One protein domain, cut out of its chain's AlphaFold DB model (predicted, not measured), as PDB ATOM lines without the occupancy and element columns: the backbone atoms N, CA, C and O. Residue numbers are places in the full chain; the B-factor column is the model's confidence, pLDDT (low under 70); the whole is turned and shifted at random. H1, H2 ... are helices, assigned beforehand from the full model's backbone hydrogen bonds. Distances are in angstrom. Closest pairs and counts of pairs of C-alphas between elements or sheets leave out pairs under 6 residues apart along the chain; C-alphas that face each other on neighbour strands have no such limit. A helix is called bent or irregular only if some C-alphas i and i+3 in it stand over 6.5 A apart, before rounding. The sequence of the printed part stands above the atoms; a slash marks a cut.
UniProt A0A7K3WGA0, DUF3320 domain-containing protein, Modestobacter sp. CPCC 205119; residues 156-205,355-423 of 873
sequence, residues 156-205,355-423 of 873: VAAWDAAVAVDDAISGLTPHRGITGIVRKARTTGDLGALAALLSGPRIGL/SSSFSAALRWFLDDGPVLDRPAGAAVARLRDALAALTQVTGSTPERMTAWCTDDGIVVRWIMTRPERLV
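What this domain is: This is residues 156 to 205 and 355 to 423 of the 873 residues of the protein "DUF3320 domain-containing protein" of Modestobacter sp. CPCC 205119 (UniProt A0A7K3WGA0). A long helix, H5, runs along the longest axis, with H1 side by side with its later part and H3 with its earlier part, both running opposite to it. Near one end H4 runs loosely alongside H3, with short H2 packed on H4; near the other end H6 and H7 make a corner. The printed part has 119 residues with seven named helices, H1 to H7 in chain order, and no named strand: the class is all helix. The whole is compact, with a radius of gyration of the C-alphas of 14.0 A, and spans 43 by 28 by 23 A.

How they stand to each other: H1, residues 156 to 170, touches H5, residues 374 to 393, at a shallow tilt of 23 degrees, opposite ways; the closest C-alphas, of Ala 168 and Leu 383, are 4.9 A apart. H2, residues 178 to 182, touches H4, residues 357 to 367, the C-alphas of Ile 181 and Ala 361 coming closest at 5.6 A. H3, residues 188 to 198, touches H5 at a shallow tilt of 15 degrees, opposite ways, closest at the C-alphas of Ala 195 and Gly 377, 4.2 A. H3 and H4 are close but not clearly touching, at a shallow tilt of 4 degrees, the same way. H6, residues 398 to 408, and H7, residues 410 to 421, touch only at the corner, about perpendicular at 87 degrees, H7 with residues 410 to 414 alone; the closest C-alphas, of Cys 405 and Arg 413, are 5.3 A apart. H1 and H3 are apart. Each O i to N i+4 pair is within hydrogen-bond range in H1 to H5, but 5 of 7 in H6 and 6 of 8 in H7.

Where its parts are: H1 begins at C-alpha 156 (174.156, 140.503, 125.063) and is 21.0 A long; H5 is 28.1 A. H6 and H7 are irregular: C-alphas 404 and 407 are 9.4 A apart, and 416 and 419 are 7.4 A. H7 ends at C-alpha 421 (187.473, 137.245, 125.110).

The domain as a whole: The two C-alphas farthest apart, of Val 156 and Gly 204, are 43.6 A apart. Residues 206 to 354 are not printed, and C-alphas 205 and 355 are 15.6 A apart across this cut. Of the links printed whole, none is long. Residues 174 to 176 have pLDDT under 70.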
ATOM      1  N   VAL A 156     174.602 141.427 124.011       94.06
ATOM      2  CA  VAL A 156     174.156 140.503 125.063       94.06
ATOM      3  C   VAL A 156     174.008 139.109 124.465       94.06
ATOM      4  O   VAL A 156     174.738 138.202 124.862       94.06
ATOM      5  N   ALA A 157     173.168 138.950 123.439       95.88
ATOM      6  CA  ALA A 157     172.942 137.650 122.810       95.88
ATOM      7  C   ALA A 157     174.218 137.056 122.177       95.88
ATOM      8  O   ALA A 157     174.443 135.849 122.263       95.88
ATOM      9  N   ALA A 158     175.094 137.879 121.585       95.44
ATOM     10  CA  ALA A 158     176.371 137.425 121.027       95.44
ATOM     11  C   ALA A 158     177.359 136.951 122.107       95.44
ATOM     12  O   ALA A 158     178.134 136.021 121.872       95.44
ATOM     13  N   TRP A 159     177.333 137.568 123.292       93.88
ATOM     14  CA  TRP A 159     178.130 137.131 124.435       93.88
ATOM     15  C   TRP A 159     177.601 135.828 125.019       93.88
ATOM     16  O   TRP A 159     178.365 134.891 125.227       93.88
ATOM     17  N   ASP A 160     176.291 135.744 125.227       94.50
ATOM     18  CA  ASP A 160     175.661 134.596 125.872       94.50
ATOM     19  C   ASP A 160     175.726 133.359 124.945       94.50
ATOM     20  O   ASP A 160     175.970 132.240 125.402       94.50
ATOM     21  N   ALA A 161     175.685 133.556 123.619       95.94
ATOM     22  CA  ALA A 161     176.027 132.526 122.635       95.94
ATOM     23  C   ALA A 161     177.511 132.101 122.686       95.94
ATOM     24  O   ALA A 161     177.822 130.927 122.478       95.94
ATOM     25  N   ALA A 162     178.444 133.014 122.980       95.12
ATOM     26  CA  ALA A 162     179.860 132.676 123.151       95.12
ATOM     27  C   ALA A 162     180.127 131.909 124.462       95.12
ATOM     28  O   ALA A 162     180.952 130.992 124.459       95.12
ATOM     29  N   VAL A 163     179.397 132.217 125.543       94.06
ATOM     30  CA  VAL A 163     179.372 131.415 126.781       94.06
ATOM     31  C   VAL A 163     178.881 129.998 126.471       94.06
ATOM     32  O   VAL A 163     179.573 129.033 126.783       94.06
ATOM     33  N   ALA A 164     177.772 129.856 125.735       96.19
ATOM     34  CA  ALA A 164     177.243 128.549 125.342       96.19
ATOM     35  C   ALA A 164     178.228 127.705 124.501       96.19
ATOM     36  O   ALA A 164     178.207 126.475 124.581       96.19
ATOM     37  N   VAL A 165     179.120 128.326 123.715       96.25
ATOM     38  CA  VAL A 165     180.209 127.615 123.012       96.25
ATOM     39  C   VAL A 165     181.306 127.161 123.984       96.25
ATOM     40  O   VAL A 165     181.777 126.029 123.871       96.25
ATOM     41  N   ASP A 166     181.702 127.997 124.947       93.88
ATOM     42  CA  ASP A 166     182.655 127.628 126.008       93.88
ATOM     43  C   ASP A 166     182.127 126.464 126.871       93.88
ATOM     44  O   ASP A 166     182.857 125.497 127.121       93.88
ATOM     45  N   ASP A 167     180.848 126.502 127.254       94.00
ATOM     46  CA  ASP A 167     180.169 125.432 127.994       94.00
ATOM     47  C   ASP A 167     180.056 124.152 127.157       94.00
ATOM     48  O   ASP A 167     180.363 123.059 127.637       94.00
ATOM     49  N   ALA A 168     179.685 124.262 125.877       95.56
ATOM     50  CA  ALA A 168     179.588 123.108 124.986       95.56
ATOM     51  C   ALA A 168     180.953 122.454 124.702       95.56
ATOM     52  O   ALA A 168     181.011 121.233 124.560       95.56
ATOM     53  N   ILE A 169     182.045 123.229 124.657       93.19
ATOM     54  CA  ILE A 169     183.423 122.708 124.591       93.19
ATOM     55  C   ILE A 169     183.811 122.029 125.909       93.19
ATOM     56  O   ILE A 169     184.416 120.956 125.885       93.19
ATOM     57  N   SER A 170     183.453 122.621 127.048       90.06
ATOM     58  CA  SER A 170     183.748 122.076 128.380       90.06
ATOM     59  C   SER A 170     182.978 120.775 128.653       90.06
ATOM     60  O   SER A 170     183.514 119.852 129.261       90.06
ATOM     61  N   GLY A 171     181.758 120.659 128.121       87.88
ATOM     62  CA  GLY A 171     180.922 119.458 128.144       87.88
ATOM     63  C   GLY A 171     181.293 118.369 127.124       87.88
ATOM     64  O   GLY A 171     180.530 117.412 126.969       87.88
ATOM     65  N   LEU A 172     182.424 118.483 126.413       87.94
ATOM     66  CA  LEU A 172     182.949 117.406 125.565       87.94
ATOM     67  C   LEU A 172     183.664 116.347 126.416       87.94
ATOM     68  O   LEU A 172     184.850 116.481 126.729       87.94
ATOM     69  N   THR A 173     182.975 115.248 126.723       70.31
ATOM     70  CA  THR A 173     183.577 114.080 127.383       70.31
ATOM     71  C   THR A 173     184.851 113.627 126.644       70.31
ATOM     72  O   THR A 173     184.802 113.428 125.424       70.31
ATOM     73  N   PRO A 174     185.994 113.423 127.333       62.44
ATOM     74  CA  PRO A 174     187.265 113.042 126.711       62.44
ATOM     75  C   PRO A 174     187.306 111.553 126.314       62.44
ATOM     76  O   PRO A 174     188.139 110.780 126.788       62.44
ATOM     77  N   HIS A 175     186.402 111.137 125.425       63.12
ATOM     78  CA  HIS A 175     186.411 109.800 124.837       63.12
ATOM     79  C   HIS A 175     187.607 109.632 123.883       63.12
ATOM     80  O   HIS A 175     187.994 110.560 123.164       63.12
ATOM     81  N   ARG A 176     188.178 108.419 123.825       62.03
ATOM     82  CA  ARG A 176     189.265 108.089 122.887       62.03
ATOM     83  C   ARG A 176     188.822 108.376 121.441       62.03
ATOM     84  O   ARG A 176     187.679 108.116 121.067       62.03
ATOM     85  N   GLY A 177     189.721 108.954 120.644       75.62
ATOM     86  CA  GLY A 177     189.460 109.379 119.263       75.62
ATOM     87  C   GLY A 177     188.738 110.730 119.146       75.62
ATOM     88  O   GLY A 177     189.308 111.670 118.594       75.62
ATOM     89  N   ILE A 178     187.523 110.845 119.696       86.00
ATOM     90  CA  ILE A 178     186.554 111.924 119.401       86.00
ATOM     91  C   ILE A 178     187.154 113.333 119.544       86.00
ATOM     92  O   ILE A 178     187.072 114.133 118.610       86.00
ATOM     93  N   THR A 179     187.833 113.640 120.657       85.25
ATOM     94  CA  THR A 179     188.449 114.965 120.883       85.25
ATOM     95  C   THR A 179     189.506 115.327 119.827       85.25
ATOM     96  O   THR A 179     189.714 116.504 119.537       85.25
ATOM     97  N   GLY A 180     190.169 114.339 119.217       87.56
ATOM     98  CA  GLY A 180     191.114 114.557 118.117       87.56
ATOM     99  C   GLY A 180     190.429 115.013 116.827       87.56
ATOM    100  O   GLY A 180     190.939 115.904 116.149       87.56
ATOM    101  N   ILE A 181     189.252 114.457 116.532       91.88
ATOM    102  CA  ILE A 181     188.442 114.773 115.345       91.88
ATOM    103  C   ILE A 181     187.749 116.130 115.517       91.88
ATOM    104  O   ILE A 181     187.802 116.970 114.623       91.88
ATOM    105  N   VAL A 182     187.166 116.391 116.696       93.50
ATOM    106  CA  VAL A 182     186.536 117.683 117.036       93.50
ATOM    107  C   VAL A 182     187.539 118.836 116.915       93.50
ATOM    108  O   VAL A 182     187.204 119.903 116.408       93.50
ATOM    109  N   ARG A 183     188.807 118.609 117.283       91.62
ATOM    110  CA  ARG A 183     189.898 119.576 117.082       91.62
ATOM    111  C   ARG A 183     190.333 119.756 115.622       91.62
ATOM    112  O   ARG A 183     191.164 120.620 115.372       91.62
ATOM    113  N   LYS A 184     189.811 118.971 114.675       93.06
ATOM    114  CA  LYS A 184     190.027 119.137 113.227       93.06
ATOM    115  C   LYS A 184     188.812 119.636 112.455       93.06
ATOM    116  O   LYS A 184     188.984 120.066 111.319       93.06
ATOM    117  N   ALA A 185     187.634 119.678 113.074       94.38
ATOM    118  CA  ALA A 185     186.485 120.381 112.521       94.38
ATOM    119  C   ALA A 185     186.807 121.872 112.303       94.38
ATOM    120  O   ALA A 185     187.380 122.533 113.176       94.38
ATOM    121  N   ARG A 186     186.426 122.406 111.142       93.06
ATOM    122  CA  ARG A 186     186.516 123.834 110.785       93.06
ATOM    123  C   ARG A 186     185.135 124.468 110.639       93.06
ATOM    124  O   ARG A 186     184.991 125.662 110.877       93.06
ATOM    125  N   THR A 187     184.137 123.663 110.287       93.00
ATOM    126  CA  THR A 187     182.757 124.069 110.023       93.00
ATOM    127  C   THR A 187     181.778 123.422 111.009       93.00
ATOM    128  O   THR A 187     182.048 122.381 111.613       93.00
ATOM    129  N   THR A 188     180.577 123.994 111.123       95.00
ATOM    130  CA  THR A 188     179.431 123.331 111.769       95.00
ATOM    131  C   THR A 188     178.979 122.079 111.003       95.00
ATOM    132  O   THR A 188     178.427 121.160 111.607       95.00
ATOM    133  N   GLY A 189     179.270 121.987 109.698       92.81
ATOM    134  CA  GLY A 189     179.055 120.787 108.885       92.81
ATOM    135  C   GLY A 189     179.895 119.593 109.346       92.81
ATOM    136  O   GLY A 189     179.356 118.499 109.500       92.81
ATOM    137  N   ASP A 190     181.176 119.815 109.656       94.44
ATOM    138  CA  ASP A 190     182.095 118.792 110.178       94.44
ATOM    139  C   ASP A 190     181.589 118.230 111.519       94.44
ATOM    140  O   ASP A 190     181.430 117.020 111.696       94.44
ATOM    141  N   LEU A 191     181.250 119.122 112.458       95.62
ATOM    142  CA  LEU A 191     180.669 118.748 113.753       95.62
ATOM    143  C   LEU A 191     179.322 118.031 113.573       95.62
ATOM    144  O   LEU A 191     179.053 117.032 114.238       95.62
ATOM    145  N   GLY A 192     178.495 118.487 112.629       95.38
ATOM    146  CA  GLY A 192     177.234 117.844 112.268       95.38
ATOM    147  C   GLY A 192     177.401 116.439 111.691       95.38
ATOM    148  O   GLY A 192     176.587 115.572 112.003       95.38
ATOM    149  N   ALA A 193     178.452 116.187 110.908       94.56
ATOM    150  CA  ALA A 193     178.776 114.857 110.405       94.56
ATOM    151  C   ALA A 193     179.262 113.924 111.524       94.56
ATOM    152  O   ALA A 193     178.773 112.802 111.640       94.56
ATOM    153  N   LEU A 194     180.156 114.399 112.396       94.44
ATOM    154  CA  LEU A 194     180.633 113.617 113.537       94.44
ATOM    155  C   LEU A 194     179.492 113.274 114.512       94.44
ATOM    156  O   LEU A 194     179.345 112.116 114.894       94.44
ATOM    157  N   ALA A 195     178.630 114.238 114.853       95.00
ATOM    158  CA  ALA A 195     177.440 113.989 115.671       95.00
ATOM    159  C   ALA A 195     176.460 113.002 115.004       95.00
ATOM    160  O   ALA A 195     175.895 112.139 115.677       95.00
ATOM    161  N   ALA A 196     176.275 113.097 113.681       93.44
ATOM    162  CA  ALA A 196     175.404 112.198 112.924       93.44
ATOM    163  C   ALA A 196     175.946 110.762 112.816       93.44
ATOM    164  O   ALA A 196     175.136 109.842 112.723       93.44
ATOM    165  N   LEU A 197     177.270 110.562 112.856       92.88
ATOM    166  CA  LEU A 197     177.891 109.239 112.986       92.88
ATOM    167  C   LEU A 197     177.710 108.682 114.400       92.88
ATOM    168  O   LEU A 197     177.131 107.613 114.561       92.88
ATOM    169  N   LEU A 198     178.133 109.435 115.420       92.06
ATOM    170  CA  LEU A 198     178.119 108.993 116.820       92.06
ATOM    171  C   LEU A 198     176.714 108.632 117.335       92.06
ATOM    172  O   LEU A 198     176.584 107.716 118.144       92.06
ATOM    173  N   SER A 199     175.669 109.306 116.842       91.81
ATOM    174  CA  SER A 199     174.265 109.011 117.180       91.81
ATOM    175  C   SER A 199     173.519 108.156 116.140       91.81
ATOM    176  O   SER A 199     172.351 107.828 116.360       91.81
ATOM    177  N   GLY A 200     174.147 107.832 115.004       86.62
ATOM    178  CA  GLY A 200     173.508 107.205 113.841       86.62
ATOM    179  C   GLY A 200     173.455 105.670 113.874       86.62
ATOM    180  O   GLY A 200     173.707 105.042 114.903       86.62
ATOM    181  N   PRO A 201     173.114 105.021 112.744       86.06
ATOM    182  CA  PRO A 201     173.223 103.573 112.607       86.06
ATOM    183  C   PRO A 201     174.695 103.117 112.636       86.06
ATOM    184  O   PRO A 201     175.582 103.820 112.155       86.06
ATOM    185  N   ARG A 202     174.963 101.912 113.161       88.19
ATOM    186  CA  ARG A 202     176.318 101.324 113.216       88.19
ATOM    187  C   ARG A 202     176.778 100.875 111.825       88.19
ATOM    188  O   ARG A 202     176.592  99.718 111.455       88.19
ATOM    189  N   ILE A 203     177.366 101.793 111.065       89.81
ATOM    190  CA  ILE A 203     177.840 101.574 109.693       89.81
ATOM    191  C   ILE A 203     179.370 101.683 109.638       89.81
ATOM    192  O   ILE A 203     179.945 102.638 110.158       89.81
ATOM    193  N   GLY A 204     180.024 100.693 109.023       89.69
ATOM    194  CA  GLY A 204     181.480 100.645 108.855       89.69
ATOM    195  C   GLY A 204     181.996 101.523 107.711       89.69
ATOM    196  O   GLY A 204     181.249 101.900 106.802       89.69
ATOM    197  N   LEU A 205     183.299 101.822 107.737       92.19
ATOM    198  CA  LEU A 205     183.972 102.627 106.710       92.19
ATOM    199  C   LEU A 205     183.828 102.020 105.300       92.19
ATOM    200  O   LEU A 205     183.649 102.755 104.335       92.19
ATOM    201  N   SER A 355     190.567 115.337 100.962       81.62
ATOM    202  CA  SER A 355     191.787 115.141 101.759       81.62
ATOM    203  C   SER A 355     191.913 116.165 102.894       81.62
ATOM    204  O   SER A 355     193.006 116.663 103.165       81.62
ATOM    205  N   SER A 356     190.797 116.544 103.526       88.31
ATOM    206  CA  SER A 356     190.827 117.499 104.636       88.31
ATOM    207  C   SER A 356     191.398 116.846 105.899       88.31
ATOM    208  O   SER A 356     191.316 115.633 106.101       88.31
ATOM    209  N   SER A 357     191.971 117.651 106.798       89.38
ATOM    210  CA  SER A 357     192.479 117.138 108.078       89.38
ATOM    211  C   SER A 357     191.363 116.588 108.980       89.38
ATOM    212  O   SER A 357     191.636 115.744 109.834       89.38
ATOM    213  N   PHE A 358     190.112 117.011 108.755       92.38
ATOM    214  CA  PHE A 358     188.915 116.427 109.354       92.38
ATOM    215  C   PHE A 358     188.557 115.073 108.725       92.38
ATOM    216  O   PHE A 358     188.443 114.097 109.463       92.38
ATOM    217  N   SER A 359     188.440 114.971 107.391       92.19
ATOM    218  CA  SER A 359     188.061 113.709 106.733       92.19
ATOM    219  C   SER A 359     189.106 112.619 106.983       92.19
ATOM    220  O   SER A 359     188.744 111.490 107.300       92.19
ATOM    221  N   ALA A 360     190.400 112.958 106.978       91.31
ATOM    222  CA  ALA A 360     191.475 112.035 107.349       91.31
ATOM    223  C   ALA A 360     191.361 111.531 108.805       91.31
ATOM    224  O   ALA A 360     191.495 110.331 109.051       91.31
ATOM    225  N   ALA A 361     191.070 112.418 109.766       90.94
ATOM    226  CA  ALA A 361     190.870 112.036 111.167       90.94
ATOM    227  C   ALA A 361     189.598 111.193 111.371       90.94
ATOM    228  O   ALA A 361     189.600 110.261 112.175       90.94
ATOM    229  N   LEU A 362     188.531 111.492 110.624       91.88
ATOM    230  CA  LEU A 362     187.263 110.770 110.677       91.88
ATOM    231  C   LEU A 362     187.370 109.372 110.052       91.88
ATOM    232  O   LEU A 362     186.867 108.412 110.626       91.88
ATOM    233  N   ARG A 363     188.089 109.231 108.928       92.00
ATOM    234  CA  ARG A 363     188.424 107.926 108.335       92.00
ATOM    235  C   ARG A 363     189.225 107.065 109.306       92.00
ATOM    236  O   ARG A 363     188.845 105.927 109.540       92.00
ATOM    237  N   TRP A 364     190.280 107.617 109.911       90.00
ATOM    238  CA  TRP A 364     191.103 106.895 110.890       90.00
ATOM    239  C   TRP A 364     190.302 106.437 112.121       90.00
ATOM    240  O   TRP A 364     190.497 105.331 112.608       90.00
ATOM    241  N   PHE A 365     189.350 107.249 112.590       87.56
ATOM    242  CA  PHE A 365     188.451 106.875 113.686       87.56
ATOM    243  C   PHE A 365     187.478 105.738 113.330       87.56
ATOM    244  O   PHE A 365     187.164 104.922 114.190       87.56
ATOM    245  N   LEU A 366     187.015 105.671 112.078       89.94
ATOM    246  CA  LEU A 366     186.127 104.606 111.594       89.94
ATOM    247  C   LEU A 366     186.877 103.315 111.208       89.94
ATOM    248  O   LEU A 366     186.240 102.274 111.055       89.94
ATOM    249  N   ASP A 367     188.206 103.374 111.076       87.38
ATOM    250  CA  ASP A 367     189.098 102.226 110.840       87.38
ATOM    251  C   ASP A 367     189.257 101.357 112.109       87.38
ATOM    252  O   ASP A 367     189.265 100.131 112.025       87.38
ATOM    253  N   ASP A 368     189.247 101.977 113.302       79.88
ATOM    254  CA  ASP A 368     189.110 101.283 114.602       79.88
ATOM    255  C   ASP A 368     187.700 100.635 114.778       79.88
ATOM    256  O   ASP A 368     187.499  99.838 115.700       79.88
ATOM    257  N   GLY A 369     186.723 100.935 113.902       77.25
ATOM    258  CA  GLY A 369     185.415 100.262 113.805       77.25
ATOM    259  C   GLY A 369     184.175 101.182 113.814       77.25
ATOM    260  O   GLY A 369     184.278 102.394 114.000       77.25
ATOM    261  N   PRO A 370     182.956 100.628 113.622       74.75
ATOM    262  CA  PRO A 370     181.707 101.397 113.634       74.75
ATOM    263  C   PRO A 370     181.300 101.818 115.058       74.75
ATOM    264  O   PRO A 370     180.779 101.015 115.839       74.75
ATOM    265  N   VAL A 371     181.501 103.094 115.393       75.56
ATOM    266  CA  VAL A 371     181.212 103.654 116.725       75.56
ATOM    267  C   VAL A 371     179.751 104.105 116.861       75.56
ATOM    268  O   VAL A 371     179.195 104.730 115.962       75.56
ATOM    269  N   LEU A 372     179.144 103.829 118.022       84.12
ATOM    270  CA  LEU A 372     177.861 104.386 118.469       84.12
ATOM    271  C   LEU A 372     178.027 104.883 119.909       84.12
ATOM    272  O   LEU A 372     178.133 104.067 120.824       84.12
ATOM    273  N   ASP A 373     178.002 106.197 120.094       88.44
ATOM    274  CA  ASP A 373     178.095 106.896 121.378       88.44
ATOM    275  C   ASP A 373     177.133 108.095 121.333       88.44
ATOM    276  O   ASP A 373     177.487 109.204 120.927       88.44
ATOM    277  N   ARG A 374     175.869 107.851 121.703       91.06
ATOM    278  CA  ARG A 374     174.824 108.889 121.695       91.06
ATOM    279  C   ARG A 374     175.117 110.034 122.682       91.06
ATOM    280  O   ARG A 374     174.884 111.176 122.291       91.06
ATOM    281  N   PRO A 375     175.643 109.798 123.906       91.00
ATOM    282  CA  PRO A 375     176.108 110.875 124.783       91.00
ATOM    283  C   PRO A 375     177.149 111.801 124.135       91.00
ATOM    284  O   PRO A 375     176.959 113.021 124.145       91.00
ATOM    285  N   ALA A 376     178.204 111.261 123.513       90.75
ATOM    286  CA  ALA A 376     179.198 112.084 122.821       90.75
ATOM    287  C   ALA A 376     178.627 112.737 121.552       90.75
ATOM    288  O   ALA A 376     178.896 113.910 121.293       90.75
ATOM    289  N   GLY A 377     177.785 112.030 120.793       93.25
ATOM    290  CA  GLY A 377     177.073 112.588 119.641       93.25
ATOM    291  C   GLY A 377     176.189 113.781 120.017       93.25
ATOM    292  O   GLY A 377     176.193 114.793 119.316       93.25
ATOM    293  N   ALA A 378     175.504 113.719 121.162       93.88
ATOM    294  CA  ALA A 378     174.733 114.828 121.717       93.88
ATOM    295  C   ALA A 378     175.622 115.992 122.198       93.88
ATOM    296  O   ALA A 378     175.256 117.150 122.007       93.88
ATOM    297  N   ALA A 379     176.800 115.721 122.772       93.94
ATOM    298  CA  ALA A 379     177.759 116.767 123.142       93.94
ATOM    299  C   ALA A 379     178.323 117.504 121.911       93.94
ATOM    300  O   ALA A 379     178.339 118.734 121.877       93.94
ATOM    301  N   VAL A 380     178.700 116.769 120.858       95.81
ATOM    302  CA  VAL A 380     179.155 117.356 119.584       95.81
ATOM    303  C   VAL A 380     178.015 118.110 118.878       95.81
ATOM    304  O   VAL A 380     178.263 119.159 118.282       95.81
ATOM    305  N   ALA A 381     176.766 117.640 118.985       96.50
ATOM    306  CA  ALA A 381     175.595 118.368 118.490       96.50
ATOM    307  C   ALA A 381     175.387 119.704 119.227       96.50
ATOM    308  O   ALA A 381     175.279 120.730 118.563       96.50
ATOM    309  N   ARG A 382     175.437 119.731 120.569       96.69
ATOM    310  CA  ARG A 382     175.356 120.990 121.340       96.69
ATOM    311  C   ARG A 382     176.427 121.996 120.912       96.69
ATOM    312  O   ARG A 382     176.118 123.169 120.742       96.69
ATOM    313  N   LEU A 383     177.658 121.542 120.667       97.25
ATOM    314  CA  LEU A 383     178.735 122.412 120.183       97.25
ATOM    315  C   LEU A 383     178.490 122.940 118.761       97.25
ATOM    316  O   LEU A 383     178.722 124.119 118.499       97.25
ATOM    317  N   ARG A 384     177.995 122.096 117.845       97.44
ATOM    318  CA  ARG A 384     177.552 122.534 116.510       97.44
ATOM    319  C   ARG A 384     176.495 123.633 116.620       97.44
ATOM    320  O   ARG A 384     176.596 124.630 115.911       97.44
ATOM    321  N   ASP A 385     175.504 123.438 117.484       98.12
ATOM    322  CA  ASP A 385     174.335 124.312 117.585       98.12
ATOM    323  C   ASP A 385     174.674 125.640 118.275       98.12
ATOM    324  O   ASP A 385     174.276 126.693 117.783       98.12
ATOM    325  N   ALA A 386     175.515 125.626 119.316       97.88
ATOM    326  CA  ALA A 386     176.056 126.842 119.925       97.88
ATOM    327  C   ALA A 386     176.900 127.663 118.927       97.88
ATOM    328  O   ALA A 386     176.744 128.880 118.827       97.88
ATOM    329  N   LEU A 387     177.746 127.006 118.119       96.94
ATOM    330  CA  LEU A 387     178.520 127.677 117.066       96.94
ATOM    331  C   LEU A 387     177.631 128.214 115.932       96.94
ATOM    332  O   LEU A 387     177.936 129.268 115.372       96.94
ATOM    333  N   ALA A 388     176.534 127.530 115.596       96.56
ATOM    334  CA  ALA A 388     175.553 128.017 114.626       96.56
ATOM    335  C   ALA A 388     174.810 129.258 115.151       96.56
ATOM    336  O   ALA A 388     174.759 130.267 114.448       96.56
ATOM    337  N   ALA A 389     174.331 129.223 116.399       96.88
ATOM    338  CA  ALA A 389     173.687 130.357 117.060       96.88
ATOM    339  C   ALA A 389     174.623 131.574 117.149       96.88
ATOM    340  O   ALA A 389     174.244 132.674 116.752       96.88
ATOM    341  N   LEU A 390     175.882 131.377 117.561       96.38
ATOM    342  CA  LEU A 390     176.890 132.439 117.565       96.38
ATOM    343  C   LEU A 390     177.118 133.024 116.161       96.38
ATOM    344  O   LEU A 390     177.192 134.241 116.006       96.38
ATOM    345  N   THR A 391     177.218 132.174 115.133       95.44
ATOM    346  CA  THR A 391     177.406 132.616 113.737       95.44
ATOM    347  C   THR A 391     176.233 133.491 113.280       95.44
ATOM    348  O   THR A 391     176.458 134.553 112.702       95.44
ATOM    349  N   GLN A 392     175.001 133.083 113.606       95.38
ATOM    350  CA  GLN A 392     173.771 133.814 113.299       95.38
ATOM    351  C   GLN A 392     173.705 135.172 114.016       95.38
ATOM    352  O   GLN A 392     173.505 136.192 113.363       95.38
ATOM    353  N   VAL A 393     173.904 135.209 115.339       96.69
ATOM    354  CA  VAL A 393     173.771 136.442 116.141       96.69
ATOM    355  C   VAL A 393     174.888 137.457 115.849       96.69
ATOM    356  O   VAL A 393     174.680 138.657 115.993       96.69
ATOM    357  N   THR A 394     176.062 137.009 115.387       95.38
ATOM    358  CA  THR A 394     177.199 137.897 115.054       95.38
ATOM    359  C   THR A 394     177.252 138.364 113.592       95.38
ATOM    360  O   THR A 394     178.249 138.973 113.191       95.38
ATOM    361  N   GLY A 395     176.237 138.062 112.768       93.25
ATOM    362  CA  GLY A 395     176.249 138.395 111.333       93.25
ATOM    363  C   GLY A 395     177.419 137.744 110.571       93.25
ATOM    364  O   GLY A 395     177.935 138.286 109.583       93.25
ATOM    365  N   SER A 396     177.912 136.610 111.076       94.19
ATOM    366  CA  SER A 396     179.073 135.906 110.536       94.19
ATOM    367  C   SER A 396     178.666 134.888 109.469       94.19
ATOM    368  O   SER A 396     177.505 134.492 109.373       94.19
ATOM    369  N   THR A 397     179.622 134.455 108.647       92.69
ATOM    370  CA  THR A 397     179.391 133.445 107.601       92.69
ATOM    371  C   THR A 397     180.278 132.215 107.823       92.69
ATOM    372  O   THR A 397     181.352 132.337 108.430       92.69
ATOM    373  N   PRO A 398     179.885 131.020 107.338       89.31
ATOM    374  CA  PRO A 398     180.700 129.810 107.463       89.31
ATOM    375  C   PRO A 398     182.107 129.968 106.872       89.31
ATOM    376  O   PRO A 398     183.077 129.458 107.432       89.31
ATOM    377  N   GLU A 399     182.242 130.718 105.779       91.56
ATOM    378  CA  GLU A 399     183.506 130.995 105.088       91.56
ATOM    379  C   GLU A 399     184.408 131.866 105.968       91.56
ATOM    380  O   GLU A 399     185.584 131.553 106.156       91.56
ATOM    381  N   ARG A 400     183.842 132.910 106.587       91.38
ATOM    382  CA  ARG A 400     184.553 133.816 107.499       91.38
ATOM    383  C   ARG A 400     185.022 133.097 108.768       91.38
ATOM    384  O   ARG A 400     186.170 133.264 109.180       91.38
ATOM    385  N   MET A 401     184.183 132.226 109.334       92.00
ATOM    386  CA  MET A 401     184.550 131.341 110.452       92.00
ATOM    387  C   MET A 401     185.657 130.342 110.058       92.00
ATOM    388  O   MET A 401     186.578 130.088 110.839       92.00
ATOM    389  N   THR A 402     185.613 129.819 108.828       91.25
ATOM    390  CA  THR A 402     186.608 128.878 108.270       91.25
ATOM    391  C   THR A 402     187.956 129.548 107.966       91.25
ATOM    392  O   THR A 402     189.008 128.914 108.115       91.25
ATOM    393  N   ALA A 403     187.938 130.825 107.575       90.62
ATOM    394  CA  ALA A 403     189.124 131.659 107.403       90.62
ATOM    395  C   ALA A 403     189.773 131.984 108.758       90.62
ATOM    396  O   ALA A 403     190.953 131.701 108.950       90.62
ATOM    397  N   TRP A 404     188.992 132.474 109.729       92.38
ATOM    398  CA  TRP A 404     189.462 132.799 111.083       92.38
ATOM    399  C   TRP A 404     190.110 131.601 111.800       92.38
ATOM    400  O   TRP A 404     191.174 131.729 112.423       92.38
ATOM    401  N   CYS A 405     189.507 130.410 111.695       91.00
ATOM    402  CA  CYS A 405     190.059 129.218 112.337       91.00
ATOM    403  C   CYS A 405     191.274 128.612 111.620       91.00
ATOM    404  O   CYS A 405     192.077 127.946 112.276       91.00
ATOM    405  N   THR A 406     191.484 128.891 110.326       83.56
ATOM    406  CA  THR A 406     192.581 128.326 109.507       83.56
ATOM    407  C   THR A 406     192.666 126.786 109.636       83.56
ATOM    408  O   THR A 406     191.661 126.129 109.908       83.56
ATOM    409  N   ASP A 407     193.841 126.172 109.463       84.00
ATOM    410  CA  ASP A 407     194.022 124.709 109.545       84.00
ATOM    411  C   ASP A 407     194.149 124.159 110.986       84.00
ATOM    412  O   ASP A 407     194.232 122.938 111.194       84.00
ATOM    413  N   ASP A 408     194.140 125.046 111.989       82.19
ATOM    414  CA  ASP A 408     194.118 124.681 113.412       82.19
ATOM    415  C   ASP A 408     192.811 123.977 113.810       82.19
ATOM    416  O   ASP A 408     192.848 123.086 114.657       82.19
ATOM    417  N   GLY A 409     191.685 124.348 113.185       91.69
ATOM    418  CA  GLY A 409     190.334 123.901 113.544       91.69
ATOM    419  C   GLY A 409     189.609 124.887 114.467       91.69
ATOM    420  O   GLY A 409     190.232 125.574 115.284       91.69
ATOM    421  N   ILE A 410     188.279 124.968 114.354       94.25
ATOM    422  CA  ILE A 410     187.465 126.005 115.014       94.25
ATOM    423  C   ILE A 410     187.573 125.940 116.538       94.25
ATOM    424  O   ILE A 410     187.838 126.953 117.176       94.25
ATOM    425  N   VAL A 411     187.512 124.737 117.111       93.75
ATOM    426  CA  VAL A 411     187.643 124.509 118.560       93.75
ATOM    427  C   VAL A 411     189.045 124.862 119.071       93.75
ATOM    428  O   VAL A 411     189.194 125.356 120.185       93.75
ATOM    429  N   VAL A 412     190.091 124.668 118.258       92.62
ATOM    430  CA  VAL A 412     191.467 125.015 118.648       92.62
ATOM    431  C   VAL A 412     191.676 126.527 118.617       92.62
ATOM    432  O   VAL A 412     192.158 127.079 119.605       92.62
ATOM    433  N   ARG A 413     191.259 127.220 117.546       93.81
ATOM    434  CA  ARG A 413     191.278 128.695 117.496       93.81
ATOM    435  C   ARG A 413     190.426 129.299 118.618       93.81
ATOM    436  O   ARG A 413     190.858 130.272 119.237       93.81
ATOM    437  N   TRP A 414     189.277 128.693 118.923       94.69
ATOM    438  CA  TRP A 414     188.392 129.127 120.000       94.69
ATOM    439  C   TRP A 414     189.058 129.046 121.377       94.69
ATOM    440  O   TRP A 414     189.079 130.042 122.098       94.69
ATOM    441  N   ILE A 415     189.672 127.911 121.725       92.56
ATOM    442  CA  ILE A 415     190.392 127.758 123.000       92.56
ATOM    443  C   ILE A 415     191.596 128.712 123.070       92.56
ATOM    444  O   ILE A 415     191.798 129.363 124.092       92.56
ATOM    445  N   MET A 416     192.367 128.848 121.984       92.06
ATOM    446  CA  MET A 416     193.552 129.720 121.947       92.06
ATOM    447  C   MET A 416     193.229 131.209 122.142       92.06
ATOM    448  O   MET A 416     194.041 131.925 122.715       92.06
ATOM    449  N   THR A 417     192.056 131.670 121.696       92.88
ATOM    450  CA  THR A 417     191.620 133.076 121.826       92.88
ATOM    451  C   THR A 417     190.710 133.336 123.034       92.88
ATOM    452  O   THR A 417     190.347 134.482 123.295       92.88
ATOM    453  N   ARG A 418     190.372 132.301 123.822       91.56
ATOM    454  CA  ARG A 418     189.559 132.419 125.047       91.56
ATOM    455  C   ARG A 418     190.089 133.470 126.045       91.56
ATOM    456  O   ARG A 418     189.265 134.251 126.520       91.56
ATOM    457  N   PRO A 419     191.407 133.567 126.338       89.50
ATOM    458  CA  PRO A 419     191.916 134.556 127.296       89.50
ATOM    459  C   PRO A 419     191.646 136.009 126.885       89.50
ATOM    460  O   PRO A 419     191.494 136.869 127.744       89.50
ATOM    461  N   GLU A 420     191.548 136.286 125.582       87.88
ATOM    462  CA  GLU A 420     191.320 137.634 125.047       87.88
ATOM    463  C   GLU A 420     189.827 137.978 124.915       87.88
ATOM    464  O   GLU A 420     189.479 139.156 124.808       87.88
ATOM    465  N   ARG A 421     188.920 136.987 124.976       88.31
ATOM    466  CA  ARG A 421     187.473 137.245 125.110       88.31
ATOM    467  C   ARG A 421     187.086 137.740 126.498       88.31
ATOM    468  O   ARG A 421     186.122 138.489 126.585       88.31
ATOM    469  N   LEU A 422     187.832 137.350 127.539       81.62
ATOM    470  CA  LEU A 422     187.520 137.657 128.941       81.62
ATOM    471  C   LEU A 422     186.076 137.250 129.299       81.62
ATOM    472  O   LEU A 422     185.313 138.070 129.786       81.62
ATOM    473  N   VAL A 423     185.683 136.003 129.014       71.94
ATOM    474  CA  VAL A 423     184.278 135.528 129.084       71.94
ATOM    475  C   VAL A 423     183.636 135.700 130.477       71.94
ATOM    476  O   VAL A 423     182.421 135.842 130.590       71.94
TER     477      VAL A 423